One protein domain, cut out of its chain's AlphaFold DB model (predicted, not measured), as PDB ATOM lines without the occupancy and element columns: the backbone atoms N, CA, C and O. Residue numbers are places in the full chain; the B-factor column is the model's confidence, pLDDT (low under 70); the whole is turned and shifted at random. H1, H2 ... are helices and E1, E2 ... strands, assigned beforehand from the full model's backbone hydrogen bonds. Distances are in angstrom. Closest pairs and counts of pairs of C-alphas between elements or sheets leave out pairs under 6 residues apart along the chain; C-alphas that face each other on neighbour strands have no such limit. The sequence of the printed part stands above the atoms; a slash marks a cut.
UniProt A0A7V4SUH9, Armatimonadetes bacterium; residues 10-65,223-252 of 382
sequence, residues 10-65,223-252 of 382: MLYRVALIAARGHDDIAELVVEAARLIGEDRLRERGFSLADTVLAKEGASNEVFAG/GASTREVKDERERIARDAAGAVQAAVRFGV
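Overview. This is residues 10 to 65 and 223 to 252 of the 382 residues of a protein of Armatimonadetes bacterium (UniProt A0A7V4SUH9). One long helix, H5, makes the longest axis, and the stretch printed before the cut wraps part of the way round it. H1 and H2 cross H5, while the short helices H3 and H4 and the strand E1 pack on it one after another along its length; E2 packs on H2. The printed part has 86 residues, with five named helices and two named strands in the order H1, H2, H3, H4, E1, E2, H5, and is mostly helix. It is compact, with a radius of gyration of the C-alphas of 12.2 A and spans of 35 by 26 by 18 A.

Arrangement. H1, residues 10 to 18, touches H2, residues 23 to 36, at a steep tilt of 50 degrees, opposite ways; their closest C-alphas, of Ala 15 and Ala 26, are 4.8 A apart. The hub is H5, residues 227 to 250. H1 touches it at 37 degrees, only just steep, opposite ways, with the C-alphas of Ala 18 and Ala 240 closest at 4.6 A. H2 touches residues 236 to 245 of H5 alone, at a steep tilt of 51 degrees, the same way; the closest C-alphas, of Val 29 and Ala 241, are 5.7 A apart. H3, residues 38 to 42, touches H5 at residues 245 to 249 alone, with the C-alphas of Arg 42 and Arg 249 closest at 6.0 A. H4, residues 48 to 51, touches H5 at residues 237 to 245 alone, with Ala 49 and Arg 238 closest, 4.5 A between C-alphas. E1, residues 52 to 56, and E2, residues 61 to 63, pair with no named strand and are apart; residues 55 to 56 of E1 pair with residues 223 to 224, parallel. The closest C-alphas of E1 and H5, of Ala 54 and Glu 234, are 5.3 A apart; those of H2 and E2, of Leu 28 and Val 62, 6.1 A. Every O i to N i+4 pair is within hydrogen-bond range in H1 and H3, 9 of 10 in H2 and 19 of 20 in H5; H4 is too short for such a pair.

Along the chain. H1 begins at C-alpha 10, (400.228, 295.531, 858.683), and is 12.4 A long; H2 is 20.0 A, E1 13.7 A. H5 runs 34.5 A to C-alpha 250 at (389.630, 302.730, 856.965).

Size, cuts and confidence. The C-alphas of Gly 57 and Phe 250 are the two farthest apart, at 36.1 A. Residues 66 to 222 are not printed, and C-alphas 65 and 223 are 16.9 A apart across the cut. The links printed whole are tight. The mean pLDDT of the printed part is 92.2, and no printed residue is under 70.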
ATOM      1  N   MET A  10     401.622 295.964 858.743       87.31
ATOM      2  CA  MET A  10     400.228 295.531 858.683       87.31
ATOM      3  C   MET A  10     399.662 295.521 857.260       87.31
ATOM      4  O   MET A  10     398.803 294.691 856.968       87.31
ATOM      5  N   LEU A  11     400.136 296.375 856.345       90.75
ATOM      6  CA  LEU A  11     399.660 296.356 854.957       90.75
ATOM      7  C   LEU A  11     400.090 295.100 854.215       90.75
ATOM      8  O   LEU A  11     399.289 294.538 853.471       90.75
ATOM      9  N   TYR A  12     401.312 294.631 854.454       93.94
ATOM     10  CA  TYR A  12     401.764 293.359 853.906       93.94
ATOM     11  C   TYR A  12     400.959 292.191 854.473       93.94
ATOM     12  O   TYR A  12     400.538 291.323 853.716       93.94
ATOM     13  N   ARG A  13     400.631 292.210 855.770       94.12
ATOM     14  CA  ARG A  13     399.744 291.201 856.370       94.12
ATOM     15  C   ARG A  13     398.353 291.185 855.733       94.12
ATOM     16  O   ARG A  13     397.880 290.120 855.347       94.12
ATOM     17  N   VAL A  14     397.733 292.353 855.543       94.56
ATOM     18  CA  VAL A  14     396.452 292.477 854.822       94.56
ATOM     19  C   VAL A  14     396.569 291.937 853.395       94.56
ATOM     20  O   VAL A  14     395.713 291.169 852.955       94.56
ATOM     21  N   ALA A  15     397.624 292.330 852.676       95.56
ATOM     22  CA  ALA A  15     397.868 291.888 851.309       95.56
ATOM     23  C   ALA A  15     398.019 290.366 851.241       95.56
ATOM     24  O   ALA A  15     397.395 289.746 850.392       95.56
ATOM     25  N   LEU A  16     398.779 289.766 852.159       95.69
ATOM     26  CA  LEU A  16     399.045 288.330 852.214       95.69
ATOM     27  C   LEU A  16     397.772 287.509 852.438       95.69
ATOM     28  O   LEU A  16     397.552 286.509 851.754       95.69
ATOM     29  N   ILE A  17     396.906 287.950 853.353       94.69
ATOM     30  CA  ILE A  17     395.630 287.276 853.637       94.69
ATOM     31  C   ILE A  17     394.715 287.345 852.416       94.69
ATOM     32  O   ILE A  17     394.190 286.324 851.970       94.69
ATOM     33  N   ALA A  18     394.558 288.535 851.835       95.19
ATOM     34  CA  ALA A  18     393.738 288.727 850.642       95.19
ATOM     35  C   ALA A  18     394.326 288.014 849.410       95.19
ATOM     36  O   ALA A  18     393.581 287.507 848.572       95.19
ATOM     37  N   ALA A  19     395.654 287.891 849.346       94.88
ATOM     38  CA  ALA A  19     396.377 287.120 848.344       94.88
ATOM     39  C   ALA A  19     396.353 285.603 848.611       94.88
ATOM     40  O   ALA A  19     396.974 284.853 847.867       94.88
ATOM     41  N   ARG A  20     395.644 285.125 849.646       93.69
ATOM     42  CA  ARG A  20     395.521 283.699 850.005       93.69
ATOM     43  C   ARG A  20     396.866 283.019 850.297       93.69
ATOM     44  O   ARG A  20     397.050 281.851 849.972       93.69
ATOM     45  N   GLY A  21     397.802 283.756 850.893       92.50
ATOM     46  CA  GLY A  21     399.142 283.261 851.223       92.50
ATOM     47  C   GLY A  21     400.158 283.348 850.080       92.50
ATOM     48  O   GLY A  21     401.274 282.866 850.234       92.50
ATOM     49  N   HIS A  22     399.811 283.954 848.940       93.88
ATOM     50  CA  HIS A  22     400.765 284.208 847.858       93.88
ATOM     51  C   HIS A  22     401.650 285.426 848.171       93.88
ATOM     52  O   HIS A  22     401.284 286.565 847.868       93.88
ATOM     53  N   ASP A  23     402.818 285.173 848.769       94.31
ATOM     54  CA  ASP A  23     403.814 286.195 849.128       94.31
ATOM     55  C   ASP A  23     404.257 287.044 847.935       94.31
ATOM     56  O   ASP A  23     404.312 288.269 848.018       94.31
ATOM     57  N   ASP A  24     404.488 286.393 846.796       93.44
ATOM     58  CA  ASP A  24     404.922 287.035 845.558       93.44
ATOM     59  C   ASP A  24     403.926 288.095 845.065       93.44
ATOM     60  O   ASP A  24     404.324 289.123 844.527       93.44
ATOM     61  N   ILE A  25     402.626 287.873 845.266       94.19
ATOM     62  CA  ILE A  25     401.578 288.844 844.931       94.19
ATOM     63  C   ILE A  25     401.473 289.922 846.015       94.19
ATOM     64  O   ILE A  25     401.303 291.101 845.696       94.19
ATOM     65  N   ALA A  26     401.562 289.534 847.287       94.94
ATOM     66  CA  ALA A  26     401.435 290.454 848.411       94.94
ATOM     67  C   ALA A  26     402.523 291.538 848.388       94.94
ATOM     68  O   ALA A  26     402.208 292.722 848.530       94.94
ATOM     69  N   GLU A  27     403.778 291.153 848.146       94.50
ATOM     70  CA  GLU A  27     404.909 292.082 848.035       94.50
ATOM     71  C   GLU A  27     404.709 293.080 846.889       94.50
ATOM     72  O   GLU A  27     404.791 294.291 847.108       94.50
ATOM     73  N   LEU A  28     404.343 292.590 845.699       95.12
ATOM     74  CA  LEU A  28     404.093 293.430 844.526       95.12
ATOM     75  C   LEU A  28     403.000 294.476 844.767       95.12
ATOM     76  O   LEU A  28     403.120 295.629 844.351       95.12
ATOM     77  N   VAL A  29     401.907 294.076 845.421       95.56
ATOM     78  CA  VAL A  29     400.779 294.972 845.695       95.56
ATOM     79  C   VAL A  29     401.165 296.054 846.704       95.56
ATOM     80  O   VAL A  29     400.783 297.214 846.530       95.56
ATOM     81  N   VAL A  30     401.926 295.706 847.744       94.44
ATOM     82  CA  VAL A  30     402.415 296.680 848.734       94.44
ATOM     83  C   VAL A  30     403.414 297.641 848.099       94.44
ATOM     84  O   VAL A  30     403.329 298.849 848.316       94.44
ATOM     85  N   GLU A  31     404.325 297.143 847.267       94.19
ATOM     86  CA  GLU A  31     405.269 297.986 846.539       94.19
ATOM     87  C   GLU A  31     404.544 298.942 845.578       94.19
ATOM     88  O   GLU A  31     404.842 300.137 845.550       94.19
ATOM     89  N   ALA A  32     403.503 298.480 844.879       94.75
ATOM     90  CA  ALA A  32     402.659 299.355 844.068       94.75
ATOM     91  C   ALA A  32     401.949 300.430 844.897       94.75
ATOM     92  O   ALA A  32     401.871 301.585 844.474       94.75
ATOM     93  N   ALA A  33     401.445 300.077 846.082       93.88
ATOM     94  CA  ALA A  33     400.828 301.032 846.997       93.88
ATOM     95  C   ALA A  33     401.829 302.114 847.444       93.88
ATOM     96  O   ALA A  33     401.476 303.295 847.467       93.88
ATOM     97  N   ARG A  34     403.088 301.737 847.712       92.56
ATOM     98  CA  ARG A  34     404.179 302.677 848.023       92.56
ATOM     99  C   ARG A  34     404.505 303.603 846.853       92.56
ATOM    100  O   ARG A  34     404.599 304.807 847.054       92.56
ATOM    101  N   LEU A  35     404.621 303.067 845.635       92.19
ATOM    102  CA  LEU A  35     404.913 303.860 844.430       92.19
ATOM    103  C   LEU A  35     403.819 304.884 844.105       92.19
ATOM    104  O   LEU A  35     404.101 305.953 843.567       92.19
ATOM    105  N   ILE A  36     402.565 304.547 844.399       91.69
ATOM    106  CA  ILE A  36     401.406 305.406 844.136       91.69
ATOM    107  C   ILE A  36     401.226 306.468 845.225       91.69
ATOM    108  O   ILE A  36     400.802 307.585 844.922       91.69
ATOM    109  N   GLY A  37     401.554 306.123 846.471       90.56
ATOM    110  CA  GLY A  37     401.454 307.006 847.625       90.56
ATOM    111  C   GLY A  37     400.067 307.038 848.279       90.56
ATOM    112  O   GLY A  37     399.035 306.723 847.678       90.56
ATOM    113  N   GLU A  38     400.042 307.446 849.549       88.94
ATOM    114  CA  GLU A  38     398.846 307.442 850.402       88.94
ATOM    115  C   GLU A  38     397.739 308.388 849.915       88.94
ATOM    116  O   GLU A  38     396.564 308.011 849.911       88.94
ATOM    117  N   ASP A  39     398.102 309.588 849.452       89.25
ATOM    118  CA  ASP A  39     397.142 310.594 848.986       89.25
ATOM    119  C   ASP A  39     396.297 310.052 847.832       89.25
ATOM    120  O   ASP A  39     395.062 310.067 847.884       89.25
ATOM    121  N   ARG A  40     396.959 309.459 846.831       88.88
ATOM    122  CA  ARG A  40     396.285 308.883 845.663       88.88
ATOM    123  C   ARG A  40     395.466 307.648 846.036       88.88
ATOM    124  O   ARG A  40     394.356 307.476 845.535       88.88
ATOM    125  N   LEU A  41     395.941 306.822 846.971       90.50
ATOM    126  CA  LEU A  41     395.160 305.691 847.484       90.50
ATOM    127  C   LEU A  41     393.863 306.142 848.164       90.50
ATOM    128  O   LEU A  41     392.864 305.420 848.089       90.50
ATOM    129  N   ARG A  42     393.829 307.333 848.772       90.69
ATOM    130  CA  ARG A  42     392.642 307.917 849.422       90.69
ATOM    131  C   ARG A  42     391.710 308.676 848.472       90.69
ATOM    132  O   ARG A  42     390.551 308.891 848.830       90.69
ATOM    133  N   GLU A  43     392.149 309.011 847.259       89.88
ATOM    134  CA  GLU A  43     391.324 309.713 846.268       89.88
ATOM    135  C   GLU A  43     390.057 308.933 845.881       89.88
ATOM    136  O   GLU A  43     390.081 307.749 845.529       89.88
ATOM    137  N   ARG A  44     388.912 309.624 845.882       84.31
ATOM    138  CA  ARG A  44     387.653 309.062 845.377       84.31
ATOM    139  C   ARG A  44     387.758 308.871 843.860       84.31
ATOM    140  O   ARG A  44     388.090 309.810 843.150       84.31
ATOM    141  N   GLY A  45     387.446 307.669 843.378       84.75
ATOM    142  CA  GLY A  45     387.519 307.312 841.954       84.75
ATOM    143  C   GLY A  45     388.817 306.617 841.532       84.75
ATOM    144  O   GLY A  45     388.846 306.025 840.459       84.75
ATOM    145  N   PHE A  46     389.851 306.609 842.380       90.56
ATOM    146  CA  PHE A  46     391.046 305.794 842.160       90.56
ATOM    147  C   PHE A  46     390.881 304.392 842.767       90.56
ATOM    148  O   PHE A  46     390.417 304.253 843.905       90.56
ATOM    149  N   SER A  47     391.302 303.365 842.027       92.69
ATOM    150  CA  SER A  47     391.285 301.957 842.437       92.69
ATOM    151  C   SER A  47     392.659 301.330 842.214       92.69
ATOM    152  O   SER A  47     393.146 301.283 841.083       92.69
ATOM    153  N   LEU A  48     393.281 300.811 843.277       93.69
ATOM    154  CA  LEU A  48     394.567 300.115 843.164       93.69
ATOM    155  C   LEU A  48     394.424 298.831 842.333       93.69
ATOM    156  O   LEU A  48     395.308 298.498 841.550       93.69
ATOM    157  N   ALA A  49     393.276 298.156 842.410       94.62
ATOM    158  CA  ALA A  49     392.992 296.947 841.635       94.62
ATOM    159  C   ALA A  49     392.983 297.184 840.109       94.62
ATOM    160  O   ALA A  49     393.199 296.255 839.327       94.62
ATOM    161  N   ASP A  50     392.775 298.422 839.649       91.69
ATOM    162  CA  ASP A  50     392.859 298.767 838.223       91.69
ATOM    163  C   ASP A  50     394.298 298.833 837.691       91.69
ATOM    164  O   ASP A  50     394.507 298.847 836.472       91.69
ATOM    165  N   THR A  51     395.287 298.861 838.585       92.00
ATOM    166  CA  THR A  51     396.715 298.856 838.232       92.00
ATOM    167  C   THR A  51     397.263 297.454 837.975       92.00
ATOM    168  O   THR A  51     398.317 297.323 837.355       92.00
ATOM    169  N   VAL A  52     396.531 296.422 838.400       94.75
ATOM    170  CA  VAL A  52     396.889 295.016 838.218       94.75
ATOM    171  C   VAL A  52     396.600 294.583 836.783       94.75
ATOM    172  O   VAL A  52     395.493 294.783 836.271       94.75
ATOM    173  N   LEU A  53     397.597 293.968 836.155       92.44
ATOM    174  CA  LEU A  53     397.516 293.315 834.857       92.44
ATOM    175  C   LEU A  53     398.182 291.947 834.955       92.44
ATOM    176  O   LEU A  53     399.290 291.839 835.467       92.44
ATOM    177  N   ALA A  54     397.540 290.908 834.429       91.75
ATOM    178  CA  ALA A  54     398.167 289.599 834.310       91.75
ATOM    179  C   ALA A  54     398.516 289.290 832.851       91.75
ATOM    180  O   ALA A  54     397.736 289.576 831.931       91.75
ATOM    181  N   LYS A  55     399.684 288.685 832.620       89.38
ATOM    182  CA  LYS A  55     400.109 288.277 831.275       89.38
ATOM    183  C   LYS A  55     400.802 286.918 831.301       89.38
ATOM    184  O   LYS A  55     401.581 286.607 832.197       89.38
ATOM    185  N   GLU A  56     400.465 286.099 830.312       88.69
ATOM    186  CA  GLU A  56     401.062 284.778 830.129       88.69
ATOM    187  C   GLU A  56     402.529 284.927 829.716       88.69
ATOM    188  O   GLU A  56     402.854 285.782 828.893       88.69
ATOM    189  N   GLY A  57     403.417 284.142 830.329       84.38
ATOM    190  CA  GLY A  57     404.856 284.187 830.051       84.38
ATOM    191  C   GLY A  57     405.586 285.425 830.588       84.38
ATOM    192  O   GLY A  57     406.800 285.524 830.420       84.38
ATOM    193  N   ALA A  58     404.887 286.352 831.248       87.94
ATOM    194  CA  ALA A  58     405.519 287.455 831.961       87.94
ATOM    195  C   ALA A  58     406.085 287.001 833.315       87.94
ATOM    196  O   ALA A  58     405.597 286.047 833.922       87.94
ATOM    197  N   SER A  59     407.094 287.715 833.806       89.12
ATOM    198  CA  SER A  59     407.531 287.641 835.198       89.12
ATOM    199  C   SER A  59     406.717 288.597 836.067       89.12
ATOM    200  O   SER A  59     406.237 289.624 835.591       89.12
ATOM    201  N   ASN A  60     406.599 288.263 837.349       93.25
ATOM    202  CA  ASN A  60     406.079 289.160 838.371       93.25
ATOM    203  C   ASN A  60     406.975 290.402 838.483       93.25
ATOM    204  O   ASN A  60     408.169 290.269 838.747       93.25
ATOM    205  N   GLU A  61     406.411 291.589 838.288       94.56
ATOM    206  CA  GLU A  61     407.130 292.853 838.450       94.56
ATOM    207  C   GLU A  61     406.174 294.007 838.757       94.56
ATOM    208  O   GLU A  61     404.984 293.979 838.423       94.56
ATOM    209  N   VAL A  62     406.712 295.056 839.363       95.19
ATOM    210  CA  VAL A  62     406.015 296.321 839.568       95.19
ATOM    211  C   VAL A  62     406.916 297.460 839.131       95.19
ATOM    212  O   VAL A  62     408.128 297.441 839.336       95.19
ATOM    213  N   PHE A  63     406.328 298.458 838.483       94.19
ATOM    214  CA  PHE A  63     407.066 299.639 838.057       94.19
ATOM    215  C   PHE A  63     406.169 300.874 838.004       94.19
ATOM    216  O   PHE A  63     404.945 300.785 837.854       94.19
ATOM    217  N   ALA A  64     406.799 302.046 838.100       93.06
ATOM    218  CA  ALA A  64     406.150 303.351 838.020       93.06
ATOM    219  C   ALA A  64     405.820 303.716 836.560       93.06
ATOM    220  O   ALA A  64     406.530 304.472 835.894       93.06
ATOM    221  N   GLY A  65     404.754 303.122 836.032       93.44
ATOM    222  CA  GLY A  65     404.333 303.337 834.659       93.44
ATOM    223  C   GLY A  65     403.011 302.669 834.311       93.44
ATOM    224  O   GLY A  65     402.290 302.161 835.175       93.44
ATOM    225  N   GLY A 223     402.773 287.573 836.459       90.69
ATOM    226  CA  GLY A 223     403.121 286.486 835.564       90.69
ATOM    227  C   GLY A 223     402.225 285.272 835.768       90.69
ATOM    228  O   GLY A 223     401.848 284.948 836.898       90.69
ATOM    229  N   ALA A 224     401.899 284.576 834.681       87.62
ATOM    230  CA  ALA A 224     401.201 283.297 834.732       87.62
ATOM    231  C   ALA A 224     401.747 282.313 833.693       87.62
ATOM    232  O   ALA A 224     402.155 282.705 832.598       87.62
ATOM    233  N   SER A 225     401.737 281.028 834.047       85.50
ATOM    234  CA  SER A 225     402.217 279.938 833.192       85.50
ATOM    235  C   SER A 225     401.200 279.496 832.142       85.50
ATOM    236  O   SER A 225     401.600 279.049 831.076       85.50
ATOM    237  N   THR A 226     399.903 279.589 832.447       85.56
ATOM    238  CA  THR A 226     398.808 279.275 831.518       85.56
ATOM    239  C   THR A 226     397.711 280.326 831.622       85.56
ATOM    240  O   THR A 226     397.632 281.077 832.602       85.56
ATOM    241  N   ARG A 227     396.825 280.362 830.625       83.00
ATOM    242  CA  ARG A 227     395.689 281.287 830.585       83.00
ATOM    243  C   ARG A 227     394.708 281.096 831.748       83.00
ATOM    244  O   ARG A 227     394.207 282.080 832.274       83.00
ATOM    245  N   GLU A 228     394.451 279.866 832.180       82.62
ATOM    246  CA  GLU A 228     393.540 279.586 833.300       82.62
ATOM    247  C   GLU A 228     394.111 280.123 834.617       82.62
ATOM    248  O   GLU A 228     393.401 280.722 835.422       82.62
ATOM    249  N   VAL A 229     395.423 279.953 834.812       87.44
ATOM    250  CA  VAL A 229     396.135 280.458 835.992       87.44
ATOM    251  C   VAL A 229     396.230 281.984 835.960       87.44
ATOM    252  O   VAL A 229     396.212 282.619 837.014       87.44
ATOM    253  N   LYS A 230     396.298 282.588 834.768       90.44
ATOM    254  CA  LYS A 230     396.341 284.042 834.585       90.44
ATOM    255  C   LYS A 230     395.130 284.725 835.213       90.44
ATOM    256  O   LYS A 230     395.318 285.626 836.027       90.44
ATOM    257  N   ASP A 231     393.922 284.298 834.855       90.19
ATOM    258  CA  ASP A 231     392.694 284.952 835.319       90.19
ATOM    259  C   ASP A 231     392.526 284.800 836.843       90.19
ATOM    260  O   ASP A 231     392.098 285.730 837.530       90.19
ATOM    261  N   GLU A 232     392.934 283.651 837.394       91.38
ATOM    262  CA  GLU A 232     392.942 283.421 838.841       91.38
ATOM    263  C   GLU A 232     393.948 284.326 839.560       91.38
ATOM    264  O   GLU A 232     393.590 284.994 840.530       91.38
ATOM    265  N   ARG A 233     395.192 284.396 839.073       93.25
ATOM    266  CA  ARG A 233     396.238 285.242 839.665       93.25
ATOM    267  C   ARG A 233     395.903 286.725 839.552       93.25
ATOM    268  O   ARG A 233     396.135 287.465 840.504       93.25
ATOM    269  N   GLU A 234     395.302 287.155 838.441       94.19
ATOM    270  CA  GLU A 234     394.794 288.522 838.285       94.19
ATOM    271  C   GLU A 234     393.735 288.837 839.340       94.19
ATOM    272  O   GLU A 234     393.784 289.899 839.961       94.19
ATOM    273  N   ARG A 235     392.797 287.911 839.575       94.06
ATOM    274  CA  ARG A 235     391.753 288.082 840.589       94.06
ATOM    275  C   ARG A 235     392.341 288.171 841.993       94.06
ATOM    276  O   ARG A 235     392.018 289.109 842.708       94.06
ATOM    277  N   ILE A 236     393.248 287.263 842.353       95.50
ATOM    278  CA  ILE A 236     393.921 287.262 843.661       95.50
ATOM    279  C   ILE A 236     394.684 288.578 843.881       95.50
ATOM    280  O   ILE A 236     394.553 289.208 844.929       95.50
ATOM    281  N   ALA A 237     395.432 289.042 842.879       96.31
ATOM    282  CA  ALA A 237     396.160 290.304 842.964       96.31
ATOM    283  C   ALA A 237     395.228 291.523 843.049       96.31
ATOM    284  O   ALA A 237     395.517 292.473 843.778       96.31
ATOM    285  N   ARG A 238     394.082 291.498 842.357       96.94
ATOM    286  CA  ARG A 238     393.048 292.534 842.486       96.94
ATOM    287  C   ARG A 238     392.404 292.558 843.864       96.94
ATOM    288  O   ARG A 238     392.214 293.648 844.404       96.94
ATOM    289  N   ASP A 239     392.096 291.395 844.425       95.94
ATOM    290  CA  ASP A 239     391.526 291.266 845.766       95.94
ATOM    291  C   ASP A 239     392.511 291.817 846.810       95.94
ATOM    292  O   ASP A 239     392.136 292.651 847.639       95.94
ATOM    293  N   ALA A 240     393.795 291.456 846.700       96.56
ATOM    294  CA  ALA A 240     394.863 291.994 847.539       96.56
ATOM    295  C   ALA A 240     395.010 293.517 847.403       96.56
ATOM    296  O   ALA A 240     395.046 294.232 848.406       96.56
ATOM    297  N   ALA A 241     395.013 294.040 846.175       96.69
ATOM    298  CA  ALA A 241     395.071 295.477 845.915       96.69
ATOM    299  C   ALA A 241     393.876 296.236 846.511       96.69
ATOM    300  O   ALA A 241     394.046 297.295 847.121       96.69
ATOM    301  N   GLY A 242     392.667 295.688 846.378       95.81
ATOM    302  CA  GLY A 242     391.464 296.251 846.987       95.81
ATOM    303  C   GLY A 242     391.534 296.257 848.515       95.81
ATOM    304  O   GLY A 242     391.203 297.267 849.143       95.81
ATOM    305  N   ALA A 243     392.017 295.166 849.114       95.50
ATOM    306  CA  ALA A 243     392.171 295.041 850.559       95.50
ATOM    307  C   ALA A 243     393.196 296.038 851.121       95.50
ATOM    308  O   ALA A 243     392.887 296.754 852.076       95.50
ATOM    309  N   VAL A 244     394.368 296.162 850.491       95.12
ATOM    310  CA  VAL A 244     395.406 297.139 850.869       95.12
ATOM    311  C   VAL A 244     394.866 298.563 850.789       95.12
ATOM    312  O   VAL A 244     394.984 299.333 851.744       95.12
ATOM    313  N   GLN A 245     394.190 298.915 849.694       94.88
ATOM    314  CA  GLN A 245     393.605 300.245 849.550       94.88
ATOM    315  C   GLN A 245     392.528 300.524 850.615       94.88
ATOM    316  O   GLN A 245     392.456 301.631 851.155       94.88
ATOM    317  N   ALA A 246     391.697 299.532 850.945       94.12
ATOM    318  CA  ALA A 246     390.701 299.654 852.005       94.12
ATOM    319  C   ALA A 246     391.347 299.810 853.391       94.12
ATOM    320  O   ALA A 246     390.865 300.613 854.193       94.12
ATOM    321  N   ALA A 247     392.446 299.102 853.660       94.06
ATOM    322  CA  ALA A 247     393.193 299.203 854.911       94.06
ATOM    323  C   ALA A 247     393.817 300.595 855.093       94.06
ATOM    324  O   ALA A 247     393.693 301.183 856.165       94.06
ATOM    325  N   VAL A 248     394.382 301.183 854.033       92.88
ATOM    326  CA  VAL A 248     394.925 302.559 854.058       92.88
ATOM    327  C   VAL A 248     393.839 303.613 854.328       92.88
ATOM    328  O   VAL A 248     394.099 304.647 854.954       92.88
ATOM    329  N   ARG A 249     392.607 303.375 853.857       91.12
ATOM    330  CA  ARG A 249     391.478 304.310 854.011       91.12
ATOM    331  C   ARG A 249     390.773 304.209 855.358       91.12
ATOM    332  O   ARG A 249     390.416 305.233 855.928       91.12
ATOM    333  N   PHE A 250     390.521 302.991 855.829       90.75
ATOM    334  CA  PHE A 250     389.630 302.730 856.965       90.75
ATOM    335  C   PHE A 250     390.336 302.079 858.159       90.75
ATOM    336  O   PHE A 250     389.700 301.834 859.183       90.75
ATOM    337  N   GLY A 251     391.630 301.783 858.049       92.69
ATOM    338  CA  GLY A 251     392.366 301.013 859.043       92.69
ATOM    339  C   GLY A 251     392.023 299.524 859.005       92.69
ATOM    340  O   GLY A 251     391.274 299.049 858.145       92.69
ATOM    341  N   VAL A 252     392.526 298.792 859.994       94.81
ATOM    342  CA  VAL A 252     392.386 297.333 860.108       94.81
ATOM    343  C   VAL A 252     391.728 296.912 861.422       94.81
ATOM    344  O   VAL A 252     391.795 297.622 862.432       94.81
TER     345      VAL A 252